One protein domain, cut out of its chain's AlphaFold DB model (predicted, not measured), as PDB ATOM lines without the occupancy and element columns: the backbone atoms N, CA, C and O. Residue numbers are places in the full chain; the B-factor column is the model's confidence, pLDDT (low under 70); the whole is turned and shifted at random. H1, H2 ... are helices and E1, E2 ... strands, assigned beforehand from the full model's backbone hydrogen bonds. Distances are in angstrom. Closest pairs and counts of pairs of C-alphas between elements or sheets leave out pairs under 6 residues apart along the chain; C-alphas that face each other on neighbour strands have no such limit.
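Overview. This is residues 71 to 77 and 86 to 178 of the 289 residues of the protein "MYND-type zinc finger protein samB" of Cladophialophora carrionii (UniProt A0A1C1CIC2). A twisted sheet of five strands makes one layer, and two helices, H1 and H2, run side by side over one of its faces in opposite ways, along the strands; the other face is bare. A short third helix, H3, sits at the end of the sheet where E5 ends and E2 begins. The printed part has 100 residues, with E1, E2, E3, H1, H2, E4, E5 and H3 along the chain. The sheet's order is E1, E4, E5, E2, E3, antiparallel throughout, and the class is mixed, helices and strands. The whole is compact, with a radius of gyration of the C-alphas of 13.5 A and spans of 42 by 28 by 22 A.

Along the chain. E1 is residues 72 to 75, beginning at C-alpha 72 at (143.036, 176.812, 109.022), 9.9 A long. After the cut come E2, residues 92 to 100, 26.1 A, and E3, residues 105 to 112, 21.0 A. H1 is residues 116 to 128, 19.3 A, with C-alpha 116 at (161.446, 176.214, 117.540), and H2 is residues 134 to 142, 12.2 A. E4 is residues 149 to 155, 16.7 A, and E5 is residues 161 to 170, 29.2 A. H3, residues 172 to 177, 8.6 A, ends at C-alpha 177 at (165.831, 172.890, 133.766).

Arrangement. E1 and E3 are the edge strands. E1 and E4 are antiparallel at 176 degrees, with N 74 and O 151 2.8 A apart, within hydrogen-bond range. The hairpin of E4 and E5 has N 154 and O 162 at 2.7 A, E5 and E2 have N 99 and O 163 at 2.8 A, and the hairpin of E2 and E3 has N 98 and O 107 at 2.8 A. H1 and H2 lie on the same face, two layers with the sheet. H1 is over E5 and E2 at a height of 8.6 A; its closest C-alphas to E2 are Leu 118 and Leu 96, 7.2 A. H2 is over E4 and only just over E1, on which 3 of its C-alphas fall, at a height of 10.0 A. H1 and H2 are close but not clearly touching, with the C-alphas of His 123 and Gly 134 closest at 7.1 A, a shallow tilt of 11 degrees. H3 is over E2 and runs across the strands, at 70 degrees to E2 on the local plane; the C-alphas of Ala 175 and Ile 93 are closest at 5.9 A. In H2 and H3 every O i to N i+4 pair is within hydrogen-bond range; in H1, 7 of 9 are.

Size, cuts and confidence. The two C-alphas farthest apart, those of Asp 158 and Asp 173, are 42.5 A apart. Residues 78 to 85 are not printed, and C-alphas 77 and 86 are 11.0 A apart across this cut, in the link from E1 to E2. Of the links that are printed whole, H2 to E4 is short and the others are tight. Mean pLDDT of the printed part is 86.4; residue 77 and residues 86 to 87 are under 70.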
ATOM      1  N   THR A  71     143.656 173.988 105.273       77.05
ATOM      2  CA  THR A  71     144.463 174.411 106.399       77.05
ATOM      3  C   THR A  71     143.859 175.673 107.011       77.05
ATOM      4  O   THR A  71     143.644 176.678 106.324       77.05
ATOM      5  N   THR A  72     143.510 175.627 108.294       80.26
ATOM      6  CA  THR A  72     143.036 176.812 109.022       80.26
ATOM      7  C   THR A  72     143.895 177.056 110.231       80.26
ATOM      8  O   THR A  72     144.109 176.139 111.014       80.26
ATOM      9  N   VAL A  73     144.293 178.308 110.420       82.78
ATOM     10  CA  VAL A  73     145.053 178.732 111.588       82.78
ATOM     11  C   VAL A  73     144.204 179.690 112.407       82.78
ATOM     12  O   VAL A  73     143.600 180.622 111.871       82.78
ATOM     13  N   ARG A  74     144.156 179.459 113.714       82.26
ATOM     14  CA  ARG A  74     143.642 180.413 114.690       82.26
ATOM     15  C   ARG A  74     144.827 180.969 115.463       82.26
ATOM     16  O   ARG A  74     145.579 180.204 116.060       82.26
ATOM     17  N   LEU A  75     144.963 182.291 115.461       82.45
ATOM     18  CA  LEU A  75     146.016 182.992 116.186       82.45
ATOM     19  C   LEU A  75     145.446 183.678 117.429       82.45
ATOM     20  O   LEU A  75     144.381 184.297 117.387       82.45
ATOM     21  N   THR A  76     146.190 183.597 118.524       77.21
ATOM     22  CA  THR A  76     145.988 184.407 119.724       77.21
ATOM     23  C   THR A  76     146.259 185.885 119.419       77.21
ATOM     24  O   THR A  76     147.203 186.222 118.710       77.21
ATOM     25  N   GLY A  77     145.429 186.790 119.952       61.31
ATOM     26  CA  GLY A  77     145.744 188.224 119.985       61.31
ATOM     27  C   GLY A  77     145.468 189.052 118.720       61.31
ATOM     28  O   GLY A  77     145.800 190.231 118.715       61.31
ATOM     29  N   ARG A  86     155.826 189.315 119.730       60.39
ATOM     30  CA  ARG A  86     156.621 189.421 120.948       60.39
ATOM     31  C   ARG A  86     157.499 188.178 120.967       60.39
ATOM     32  O   ARG A  86     156.975 187.082 120.762       60.39
ATOM     33  N   SER A  87     158.809 188.352 121.154       68.37
ATOM     34  CA  SER A  87     159.726 187.218 121.292       68.37
ATOM     35  C   SER A  87     159.114 186.194 122.255       68.37
ATOM     36  O   SER A  87     158.535 186.631 123.261       68.37
ATOM     37  N   PRO A  88     159.210 184.880 121.973       77.37
ATOM     38  CA  PRO A  88     158.733 183.853 122.889       77.37
ATOM     39  C   PRO A  88     159.201 184.152 124.318       77.37
ATOM     40  O   PRO A  88     160.349 184.546 124.531       77.37
ATOM     41  N   ASP A  89     158.290 184.052 125.283       84.73
ATOM     42  CA  ASP A  89     158.610 184.311 126.686       84.73
ATOM     43  C   ASP A  89     159.572 183.212 127.182       84.73
ATOM     44  O   ASP A  89     159.232 182.031 127.064       84.73
ATOM     45  N   PRO A  90     160.763 183.558 127.713       89.81
ATOM     46  CA  PRO A  90     161.759 182.573 128.136       89.81
ATOM     47  C   PRO A  90     161.296 181.700 129.308       89.81
ATOM     48  O   PRO A  90     161.893 180.658 129.552       89.81
ATOM     49  N   ASP A  91     160.246 182.098 130.028       93.51
ATOM     50  CA  ASP A  91     159.679 181.312 131.124       93.51
ATOM     51  C   ASP A  91     158.473 180.458 130.665       93.51
ATOM     52  O   ASP A  91     157.793 179.856 131.499       93.51
ATOM     53  N   VAL A  92     158.176 180.398 129.359       92.66
ATOM     54  CA  VAL A  92     157.082 179.591 128.793       92.66
ATOM     55  C   VAL A  92     157.605 178.297 128.173       92.66
ATOM     56  O   VAL A  92     158.512 178.291 127.339       92.66
ATOM     57  N   ILE A  93     156.968 177.194 128.559       93.37
ATOM     58  CA  ILE A  93     157.101 175.883 127.924       93.37
ATOM     59  C   ILE A  93     155.859 175.589 127.082       93.37
ATOM     60  O   ILE A  93     154.758 176.082 127.367       93.37
ATOM     61  N   TYR A  94     156.032 174.775 126.048       92.34
ATOM     62  CA  TYR A  94     154.979 174.468 125.089       92.34
ATOM     63  C   TYR A  94     154.665 172.978 125.077       92.34
ATOM     64  O   TYR A  94     155.570 172.156 125.115       92.34
ATOM     65  N   TYR A  95     153.392 172.621 124.954       92.38
ATOM     66  CA  TYR A  95     152.983 171.269 124.580       92.38
ATOM     67  C   TYR A  95     152.228 171.328 123.259       92.38
ATOM     68  O   TYR A  95     151.421 172.235 123.029       92.38
ATOM     69  N   LEU A  96     152.480 170.348 122.398       91.25
ATOM     70  CA  LEU A  96     151.736 170.155 121.166       91.25
ATOM     71  C   LEU A  96     150.695 169.069 121.397       91.25
ATOM     72  O   LEU A  96     151.027 167.889 121.525       91.25
ATOM     73  N   LYS A  97     149.431 169.478 121.434       91.69
ATOM     74  CA  LYS A  97     148.305 168.553 121.423       91.69
ATOM     75  C   LYS A  97     147.892 168.298 119.984       91.69
ATOM     76  O   LYS A  97     147.551 169.236 119.266       91.69
ATOM     77  N   THR A  98     147.905 167.036 119.589       91.38
ATOM     78  CA  THR A  98     147.481 166.583 118.267       91.38
ATOM     79  C   THR A  98     146.187 165.801 118.419       91.38
ATOM     80  O   THR A  98     146.076 164.973 119.317       91.38
ATOM     81  N   SER A  99     145.194 166.054 117.572       89.55
ATOM     82  CA  SER A  99     143.957 165.276 117.565       89.55
ATOM     83  C   SER A  99     143.499 164.914 116.164       89.55
ATOM     84  O   SER A  99     143.565 165.719 115.236       89.55
ATOM     85  N   MET A 100     142.963 163.710 116.024       86.77
ATOM     86  CA  MET A 100     142.273 163.229 114.837       86.77
ATOM     87  C   MET A 100     140.833 162.893 115.245       86.77
ATOM     88  O   MET A 100     140.545 161.787 115.696       86.77
ATOM     89  N   PRO A 101     139.890 163.851 115.123       83.28
ATOM     90  CA  PRO A 101     138.534 163.681 115.650       83.28
ATOM     91  C   PRO A 101     137.781 162.484 115.064       83.28
ATOM     92  O   PRO A 101     136.940 161.895 115.734       83.28
ATOM     93  N   HIS A 102     138.080 162.126 113.814       78.38
ATOM     94  CA  HIS A 102     137.454 161.010 113.111       78.38
ATOM     95  C   HIS A 102     137.874 159.636 113.658       78.38
ATOM     96  O   HIS A 102     137.106 158.685 113.530       78.38
ATOM     97  N   SER A 103     139.055 159.533 114.274       82.64
ATOM     98  CA  SER A 103     139.565 158.311 114.905       82.64
ATOM     99  C   SER A 103     139.468 158.334 116.432       82.64
ATOM    100  O   SER A 103     139.807 157.335 117.059       82.64
ATOM    101  N   LEU A 104     138.986 159.436 117.028       83.52
ATOM    102  CA  LEU A 104     138.998 159.664 118.482       83.52
ATOM    103  C   LEU A 104     140.397 159.456 119.079       83.52
ATOM    104  O   LEU A 104     140.560 158.868 120.148       83.52
ATOM    105  N   ASP A 105     141.402 159.921 118.342       84.07
ATOM    106  CA  ASP A 105     142.797 159.877 118.749       84.07
ATOM    107  C   ASP A 105     143.242 161.278 119.167       84.07
ATOM    108  O   ASP A 105     143.064 162.254 118.428       84.07
ATOM    109  N   VAL A 106     143.789 161.377 120.373       88.48
ATOM    110  CA  VAL A 106     144.348 162.607 120.928       88.48
ATOM    111  C   VAL A 106     145.655 162.254 121.610       88.48
ATOM    112  O   VAL A 106     145.679 161.483 122.567       88.48
ATOM    113  N   SER A 107     146.725 162.894 121.166       87.37
ATOM    114  CA  SER A 107     148.039 162.795 121.776       87.37
ATOM    115  C   SER A 107     148.526 164.164 122.225       87.37
ATOM    116  O   SER A 107     148.087 165.214 121.745       87.37
ATOM    117  N   MET A 108     149.442 164.160 123.181       88.40
ATOM    118  CA  MET A 108     150.115 165.357 123.654       88.40
ATOM    119  C   MET A 108     151.601 165.055 123.739       88.40
ATOM    120  O   MET A 108     151.997 164.005 124.230       88.40
ATOM    121  N   SER A 109     152.407 165.977 123.232       86.28
ATOM    122  CA  SER A 109     153.863 165.863 123.196       86.28
ATOM    123  C   SER A 109     154.497 167.128 123.763       86.28
ATOM    124  O   SER A 109     153.889 168.205 123.711       86.28
ATOM    125  N   GLY A 110     155.693 166.992 124.334       87.44
ATOM    126  CA  GLY A 110     156.427 168.063 125.005       87.44
ATOM    127  C   GLY A 110     156.813 167.701 126.448       87.44
ATOM    128  O   GLY A 110     156.552 166.586 126.894       87.44
ATOM    129  N   PRO A 111     157.377 168.651 127.212       91.97
ATOM    130  CA  PRO A 111     157.430 170.074 126.901       91.97
ATOM    131  C   PRO A 111     158.527 170.439 125.895       91.97
ATOM    132  O   PRO A 111     159.656 169.970 125.976       91.97
ATOM    133  N   TYR A 112     158.198 171.353 124.990       90.13
ATOM    134  CA  TYR A 112     159.124 171.991 124.065       90.13
ATOM    135  C   TYR A 112     159.596 173.325 124.636       90.13
ATOM    136  O   TYR A 112     158.783 174.154 125.066       90.13
ATOM    137  N   HIS A 113     160.909 173.529 124.623       90.21
ATOM    138  CA  HIS A 113     161.546 174.799 124.938       90.21
ATOM    139  C   HIS A 113     162.960 174.822 124.316       90.21
ATOM    140  O   HIS A 113     163.749 173.930 124.630       90.21
ATOM    141  N   PRO A 114     163.309 175.808 123.467       87.34
ATOM    142  CA  PRO A 114     162.482 176.935 123.026       87.34
ATOM    143  C   PRO A 114     161.395 176.502 122.012       87.34
ATOM    144  O   PRO A 114     161.245 175.318 121.722       87.34
ATOM    145  N   LEU A 115     160.565 177.435 121.522       87.22
ATOM    146  CA  LEU A 115     159.394 177.118 120.681       87.22
ATOM    147  C   LEU A 115     159.771 176.420 119.361       87.22
ATOM    148  O   LEU A 115     158.987 175.640 118.827       87.22
ATOM    149  N   GLU A 116     160.954 176.702 118.830       85.37
ATOM    150  CA  GLU A 116     161.446 176.214 117.540       85.37
ATOM    151  C   GLU A 116     161.555 174.687 117.504       85.37
ATOM    152  O   GLU A 116     161.316 174.067 116.472       85.37
ATOM    153  N   GLU A 117     161.825 174.069 118.648       84.56
ATOM    154  CA  GLU A 117     161.880 172.619 118.800       84.56
ATOM    155  C   GLU A 117     160.534 171.926 118.494       84.56
ATOM    156  O   GLU A 117     160.485 170.801 117.994       84.56
ATOM    157  N   LEU A 118     159.418 172.625 118.727       88.71
ATOM    158  CA  LEU A 118     158.073 172.132 118.429       88.71
ATOM    159  C   LEU A 118     157.805 172.061 116.919       88.71
ATOM    160  O   LEU A 118     157.031 171.213 116.476       88.71
ATOM    161  N   LEU A 119     158.443 172.927 116.120       86.47
ATOM    162  CA  LEU A 119     158.251 172.961 114.666       86.47
ATOM    163  C   LEU A 119     158.644 171.638 114.020       86.47
ATOM    164  O   LEU A 119     157.887 171.109 113.208       86.47
ATOM    165  N   ASN A 120     159.776 171.071 114.436       82.38
ATOM    166  CA  ASN A 120     160.255 169.785 113.935       82.38
ATOM    167  C   ASN A 120     159.233 168.671 114.195       82.38
ATOM    168  O   ASN A 120     158.950 167.870 113.301       82.38
ATOM    169  N   GLN A 121     158.631 168.653 115.389       83.17
ATOM    170  CA  GLN A 121     157.576 167.695 115.712       83.17
ATOM    171  C   GLN A 121     156.341 167.895 114.832       83.17
ATOM    172  O   GLN A 121     155.769 166.924 114.337       83.17
ATOM    173  N   LEU A 122     155.917 169.146 114.641       88.25
ATOM    174  CA  LEU A 122     154.713 169.464 113.880       88.25
ATOM    175  C   LEU A 122     154.874 169.057 112.408       88.25
ATOM    176  O   LEU A 122     154.004 168.369 111.872       88.25
ATOM    177  N   HIS A 123     156.012 169.389 111.790       86.97
ATOM    178  CA  HIS A 123     156.355 168.942 110.437       86.97
ATOM    179  C   HIS A 123     156.397 167.417 110.327       86.97
ATOM    180  O   HIS A 123     155.733 166.864 109.452       86.97
ATOM    181  N   SER A 124     157.104 166.740 111.240       84.53
ATOM    182  CA  SER A 124     157.189 165.274 111.260       84.53
ATOM    183  C   SER A 124     155.802 164.634 111.343       84.53
ATOM    184  O   SER A 124     155.456 163.764 110.543       84.53
ATOM    185  N   ARG A 125     154.936 165.123 112.243       85.17
ATOM    186  CA  ARG A 125     153.579 164.587 112.382       85.17
ATOM    187  C   ARG A 125     152.729 164.835 111.138       85.17
ATOM    188  O   ARG A 125     151.980 163.954 110.727       85.17
ATOM    189  N   MET A 126     152.852 166.006 110.516       87.63
ATOM    190  CA  MET A 126     152.179 166.297 109.249       87.63
ATOM    191  C   MET A 126     152.656 165.392 108.114       87.63
ATOM    192  O   MET A 126     151.822 164.923 107.344       87.63
ATOM    193  N   GLU A 127     153.953 165.111 108.028       87.64
ATOM    194  CA  GLU A 127     154.528 164.212 107.025       87.64
ATOM    195  C   GLU A 127     154.056 162.762 107.221       87.64
ATOM    196  O   GLU A 127     153.582 162.136 106.271       87.64
ATOM    197  N   ILE A 128     154.100 162.253 108.457       85.17
ATOM    198  CA  ILE A 128     153.678 160.888 108.819       85.17
ATOM    199  C   ILE A 128     152.224 160.605 108.407       85.17
ATOM    200  O   ILE A 128     151.918 159.507 107.914       85.17
ATOM    201  N   GLU A 129     151.349 161.596 108.598       85.99
ATOM    202  CA  GLU A 129     149.921 161.530 108.263       85.99
ATOM    203  C   GLU A 129     149.616 161.956 106.811       85.99
ATOM    204  O   GLU A 129     148.463 161.943 106.374       85.99
ATOM    205  N   GLY A 130     150.637 162.335 106.032       85.77
ATOM    206  CA  GLY A 130     150.489 162.750 104.635       85.77
ATOM    207  C   GLY A 130     149.703 164.051 104.461       85.77
ATOM    208  O   GLY A 130     148.991 164.225 103.469       85.77
ATOM    209  N   SER A 131     149.777 164.959 105.435       87.12
ATOM    210  CA  SER A 131     149.026 166.205 105.399       87.12
ATOM    211  C   SER A 131     149.480 167.126 104.269       87.12
ATOM    212  O   SER A 131     150.665 167.309 104.011       87.12
ATOM    213  N   THR A 132     148.508 167.781 103.637       81.58
ATOM    214  CA  THR A 132     148.743 168.754 102.554       81.58
ATOM    215  C   THR A 132     148.909 170.190 103.048       81.58
ATOM    216  O   THR A 132     149.002 171.094 102.230       81.58
ATOM    217  N   GLY A 133     148.926 170.424 104.365       80.27
ATOM    218  CA  GLY A 133     148.964 171.778 104.929       80.27
ATOM    219  C   GLY A 133     150.353 172.365 105.193       80.27
ATOM    220  O   GLY A 133     150.422 173.400 105.852       80.27
ATOM    221  N   GLY A 134     151.434 171.685 104.793       84.15
ATOM    222  CA  GLY A 134     152.807 172.054 105.169       84.15
ATOM    223  C   GLY A 134     153.226 173.439 104.671       84.15
ATOM    224  O   GLY A 134     153.838 174.194 105.413       84.15
ATOM    225  N   ASP A 135     152.778 173.821 103.478       83.53
ATOM    226  CA  ASP A 135     153.001 175.143 102.881       83.53
ATOM    227  C   ASP A 135     152.468 176.292 103.756       83.53
ATOM    228  O   ASP A 135     153.153 177.278 104.010       83.53
ATOM    229  N   VAL A 136     151.255 176.145 104.286       84.79
ATOM    230  CA  VAL A 136     150.635 177.145 105.162       84.79
ATOM    231  C   VAL A 136     151.343 177.220 106.517       84.79
ATOM    232  O   VAL A 136     151.367 178.284 107.139       84.79
ATOM    233  N   LEU A 137     151.899 176.107 106.997       88.08
ATOM    234  CA  LEU A 137     152.736 176.110 108.193       88.08
ATOM    235  C   LEU A 137     154.049 176.858 107.935       88.08
ATOM    236  O   LEU A 137     154.401 177.729 108.727       88.08
ATOM    237  N   ASP A 138     154.722 176.582 106.817       88.31
ATOM    238  CA  ASP A 138     155.956 177.267 106.415       88.31
ATOM    239  C   ASP A 138     155.744 178.781 106.279       88.31
ATOM    240  O   ASP A 138     156.551 179.581 106.766       88.31
ATOM    241  N   ASP A 139     154.617 179.195 105.693       85.89
ATOM    242  CA  ASP A 139     154.207 180.600 105.605       85.89
ATOM    243  C   ASP A 139     153.975 181.218 106.998       85.89
ATOM    244  O   ASP A 139     154.349 182.368 107.269       85.89
ATOM    245  N   LEU A 140     153.369 180.463 107.919       86.91
ATOM    246  CA  LEU A 140     153.119 180.907 109.291       86.91
ATOM    247  C   LEU A 140     154.424 181.106 110.079       86.91
ATOM    248  O   LEU A 140     154.540 182.059 110.856       86.91
ATOM    249  N   VAL A 141     155.408 180.232 109.867       88.23
ATOM    250  CA  VAL A 141     156.751 180.340 110.454       88.23
ATOM    251  C   VAL A 141     157.499 181.522 109.847       88.23
ATOM    252  O   VAL A 141     157.980 182.385 110.580       88.23
ATOM    253  N   SER A 142     157.521 181.617 108.518       86.73
ATOM    254  CA  SER A 142     158.235 182.668 107.779       86.73
ATOM    255  C   SER A 142     157.692 184.071 108.063       86.73
ATOM    256  O   SER A 142     158.442 185.046 108.052       86.73
ATOM    257  N   SER A 143     156.396 184.190 108.364       85.46
ATOM    258  CA  SER A 143     155.764 185.451 108.782       85.46
ATOM    259  C   SER A 143     155.995 185.810 110.258       85.46
ATOM    260  O   SER A 143     155.555 186.872 110.702       85.46
ATOM    261  N   GLY A 144     156.661 184.949 111.037       84.44
ATOM    262  CA  GLY A 144     156.891 185.143 112.474       84.44
ATOM    263  C   GLY A 144     155.631 184.979 113.334       84.44
ATOM    264  O   GLY A 144     155.644 185.299 114.522       84.44
ATOM    265  N   MET A 145     154.531 184.489 112.758       84.44
ATOM    266  CA  MET A 145     153.234 184.370 113.432       84.44
ATOM    267  C   MET A 145     153.053 183.030 114.160       84.44
ATOM    268  O   MET A 145     152.059 182.853 114.870       84.44
ATOM    269  N   PHE A 146     154.003 182.097 114.031       86.68
ATOM    270  CA  PHE A 146     153.935 180.777 114.663       86.68
ATOM    271  C   PHE A 146     153.775 180.844 116.188       86.68
ATOM    272  O   PHE A 146     152.934 180.149 116.754       86.68
ATOM    273  N   ALA A 147     154.479 181.760 116.861       84.65
ATOM    274  CA  ALA A 147     154.341 181.963 118.307       84.65
ATOM    275  C   ALA A 147     152.925 182.381 118.735       84.65
ATOM    276  O   ALA A 147     152.517 182.141 119.876       84.65
ATOM    277  N   SER A 148     152.146 182.978 117.831       84.45
ATOM    278  CA  SER A 148     150.751 183.348 118.066       84.45
ATOM    279  C   SER A 148     149.775 182.217 117.757       84.45
ATOM    280  O   SER A 148     148.604 182.357 118.109       84.45
ATOM    281  N   MET A 149     150.209 181.111 117.150       87.80
ATOM    282  CA  MET A 149     149.357 179.966 116.839       87.80
ATOM    283  C   MET A 149     148.684 179.423 118.101       87.80
ATOM    284  O   MET A 149     149.330 179.151 119.105       87.80
ATOM    285  N   GLU A 150     147.362 179.298 118.052       87.69
ATOM    286  CA  GLU A 150     146.559 178.633 119.080       87.69
ATOM    287  C   GLU A 150     146.113 177.264 118.567       87.69
ATOM    288  O   GLU A 150     146.257 176.262 119.257       87.69
ATOM    289  N   HIS A 151     145.584 177.240 117.338       89.12
ATOM    290  CA  HIS A 151     145.125 176.033 116.658       89.12
ATOM    291  C   HIS A 151     145.564 176.054 115.194       89.12
ATOM    292  O   HIS A 151     145.518 177.106 114.549       89.12
ATOM    293  N   PHE A 152     145.911 174.889 114.668       90.33
ATOM    294  CA  PHE A 152     146.219 174.661 113.266       90.33
ATOM    295  C   PHE A 152     145.550 173.370 112.814       90.33
ATOM    296  O   PHE A 152     145.822 172.296 113.335       90.33
ATOM    297  N   ASN A 153     144.670 173.476 111.832       89.02
ATOM    298  CA  ASN A 153     144.007 172.323 111.248       89.02
ATOM    299  C   ASN A 153     144.781 171.930 110.001       89.02
ATOM    300  O   ASN A 153     144.911 172.743 109.092       89.02
ATOM    301  N   ALA A 154     145.260 170.699 109.966       89.37
ATOM    302  CA  ALA A 154     146.054 170.100 108.916       89.37
ATOM    303  C   ALA A 154     145.191 169.070 108.166       89.37
ATOM    304  O   ALA A 154     144.750 168.080 108.754       89.37
ATOM    305  N   PRO A 155     144.886 169.287 106.882       86.14
ATOM    306  CA  PRO A 155     144.064 168.350 106.128       86.14
ATOM    307  C   PRO A 155     144.782 167.044 105.812       86.14
ATOM    308  O   PRO A 155     145.979 167.073 105.528       86.14
ATOM    309  N   LEU A 156     144.040 165.940 105.757       84.86
ATOM    310  CA  LEU A 156     144.548 164.602 105.450       84.86
ATOM    311  C   LEU A 156     144.097 164.123 104.055       84.86
ATOM    312  O   LEU A 156     143.069 164.593 103.549       84.86
ATOM    313  N   PRO A 157     144.832 163.200 103.400       80.63
ATOM    314  CA  PRO A 157     144.523 162.740 102.040       80.63
ATOM    315  C   PRO A 157     143.121 162.145 101.860       80.63
ATOM    316  O   PRO A 157     142.537 162.249 100.785       80.63
ATOM    317  N   ASP A 158     142.566 161.549 102.912       77.37
ATOM    318  CA  ASP A 158     141.237 160.927 102.937       77.37
ATOM    319  C   ASP A 158     140.076 161.936 103.090       77.37
ATOM    320  O   ASP A 158     138.904 161.562 103.046       77.37
ATOM    321  N   GLY A 159     140.392 163.225 103.244       73.51
ATOM    322  CA  GLY A 159     139.423 164.303 103.431       73.51
ATOM    323  C   GLY A 159     139.110 164.636 104.890       73.51
ATOM    324  O   GLY A 159     138.351 165.586 105.127       73.51
ATOM    325  N   ASN A 160     139.675 163.891 105.845       80.94
ATOM    326  CA  ASN A 160     139.623 164.206 107.267       80.94
ATOM    327  C   ASN A 160     140.639 165.303 107.629       80.94
ATOM    328  O   ASN A 160     141.362 165.844 106.789       80.94
ATOM    329  N   ILE A 161     140.654 165.682 108.906       83.37
ATOM    330  CA  ILE A 161     141.522 166.730 109.440       83.37
ATOM    331  C   ILE A 161     142.201 166.220 110.704       83.37
ATOM    332  O   ILE A 161     141.554 165.632 111.573       83.37
ATOM    333  N   MET A 162     143.488 166.519 110.804       88.76
ATOM    334  CA  MET A 162     144.262 166.484 112.031       88.76
ATOM    335  C   MET A 162     144.337 167.903 112.599       88.76
ATOM    336  O   MET A 162     144.572 168.856 111.862       88.76
ATOM    337  N   ASN A 163     144.119 168.078 113.895       90.74
ATOM    338  CA  ASN A 163     144.252 169.370 114.555       90.74
ATOM    339  C   ASN A 163     145.502 169.375 115.417       90.74
ATOM    340  O   ASN A 163     145.779 168.418 116.133       90.74
ATOM    341  N   PHE A 164     146.194 170.498 115.399       92.12
ATOM    342  CA  PHE A 164     147.263 170.832 116.313       92.12
ATOM    343  C   PHE A 164     146.798 171.987 117.186       92.12
ATOM    344  O   PHE A 164     146.273 172.984 116.686       92.12
ATOM    345  N   GLN A 165     146.997 171.869 118.489       92.47
ATOM    346  CA  GLN A 165     146.746 172.924 119.455       92.47
ATOM    347  C   GLN A 165     148.037 173.197 120.221       92.47
ATOM    348  O   GLN A 165     148.632 172.285 120.798       92.47
ATOM    349  N   LEU A 166     148.457 174.462 120.232       91.72
ATOM    350  CA  LEU A 166     149.618 174.898 120.995       91.72
ATOM    351  C   LEU A 166     149.178 175.242 122.418       91.72
ATOM    352  O   LEU A 166     148.532 176.267 122.652       91.72
ATOM    353  N   LEU A 167     149.534 174.387 123.369       91.90
ATOM    354  CA  LEU A 167     149.305 174.619 124.789       91.90
ATOM    355  C   LEU A 167     150.524 175.335 125.370       91.90
ATOM    356  O   LEU A 167     151.658 174.918 125.151       91.90
ATOM    357  N   LYS A 168     150.290 176.428 126.098       92.30
ATOM    358  CA  LYS A 168     151.343 177.259 126.694       92.30
ATOM    359  C   LYS A 168     151.238 177.187 128.210       92.30
ATOM    360  O   LYS A 168     150.157 177.416 128.751       92.30
ATOM    361  N   GLU A 169     152.350 176.930 128.886       93.49
ATOM    362  CA  GLU A 169     152.439 176.966 130.345       93.49
ATOM    363  C   GLU A 169     153.596 177.885 130.753       93.49
ATOM    364  O   GLU A 169     154.741 177.655 130.377       93.49
ATOM    365  N   THR A 170     153.314 178.940 131.522       94.90
ATOM    366  CA  THR A 170     154.375 179.741 132.147       94.90
ATOM    367  C   THR A 170     154.921 178.965 133.339       94.90
ATOM    368  O   THR A 170     154.259 178.859 134.371       94.90
ATOM    369  N   ASN A 171     156.121 178.414 133.192       95.88
ATOM    370  CA  ASN A 171     156.782 177.584 134.187       95.88
ATOM    371  C   ASN A 171     158.299 177.798 134.125       95.88
ATOM    372  O   ASN A 171     159.044 177.028 133.522       95.88
ATOM    373  N   ARG A 172     158.744 178.877 134.774       95.95
ATOM    374  CA  ARG A 172     160.144 179.311 134.821       95.95
ATOM    375  C   ARG A 172     161.104 178.224 135.305       95.95
ATOM    376  O   ARG A 172     162.215 178.122 134.791       95.95
ATOM    377  N   ASP A 173     160.703 177.448 136.309       96.07
ATOM    378  CA  ASP A 173     161.568 176.427 136.903       96.07
ATOM    379  C   ASP A 173     161.794 175.266 135.929       96.07
ATOM    380  O   ASP A 173     162.929 174.824 135.762       96.07
ATOM    381  N   VAL A 174     160.740 174.825 135.232       95.05
ATOM    382  CA  VAL A 174     160.854 173.796 134.191       95.05
ATOM    383  C   VAL A 174     161.603 174.328 132.971       95.05
ATOM    384  O   VAL A 174     162.554 173.685 132.540       95.05
ATOM    385  N   ALA A 175     161.255 175.515 132.461       93.69
ATOM    386  CA  ALA A 175     161.907 176.116 131.290       93.69
ATOM    387  C   ALA A 175     163.437 176.187 131.439       93.69
ATOM    388  O   ALA A 175     164.174 175.875 130.510       93.69
ATOM    389  N   ARG A 176     163.925 176.520 132.641       93.47
ATOM    390  CA  ARG A 176     165.364 176.601 132.957       93.47
ATOM    391  C   ARG A 176     166.050 175.256 133.157       93.47
ATOM    392  O   ARG A 176     167.277 175.205 133.097       93.47
ATOM    393  N   ALA A 177     165.295 174.217 133.491       93.14
ATOM    394  CA  ALA A 177     165.831 172.890 133.766       93.14
ATOM    395  C   ALA A 177     165.899 172.009 132.509       93.14
ATOM    396  O   ALA A 177     166.674 171.055 132.492       93.14
ATOM    397  N   LEU A 178     165.110 172.320 131.474       89.99
ATOM    398  CA  LEU A 178     165.089 171.563 130.225       89.99
ATOM    399  C   LEU A 178     166.436 171.645 129.464       89.99
ATOM    400  O   LEU A 178     167.079 172.697 129.473       89.99
TER     401      LEU A 178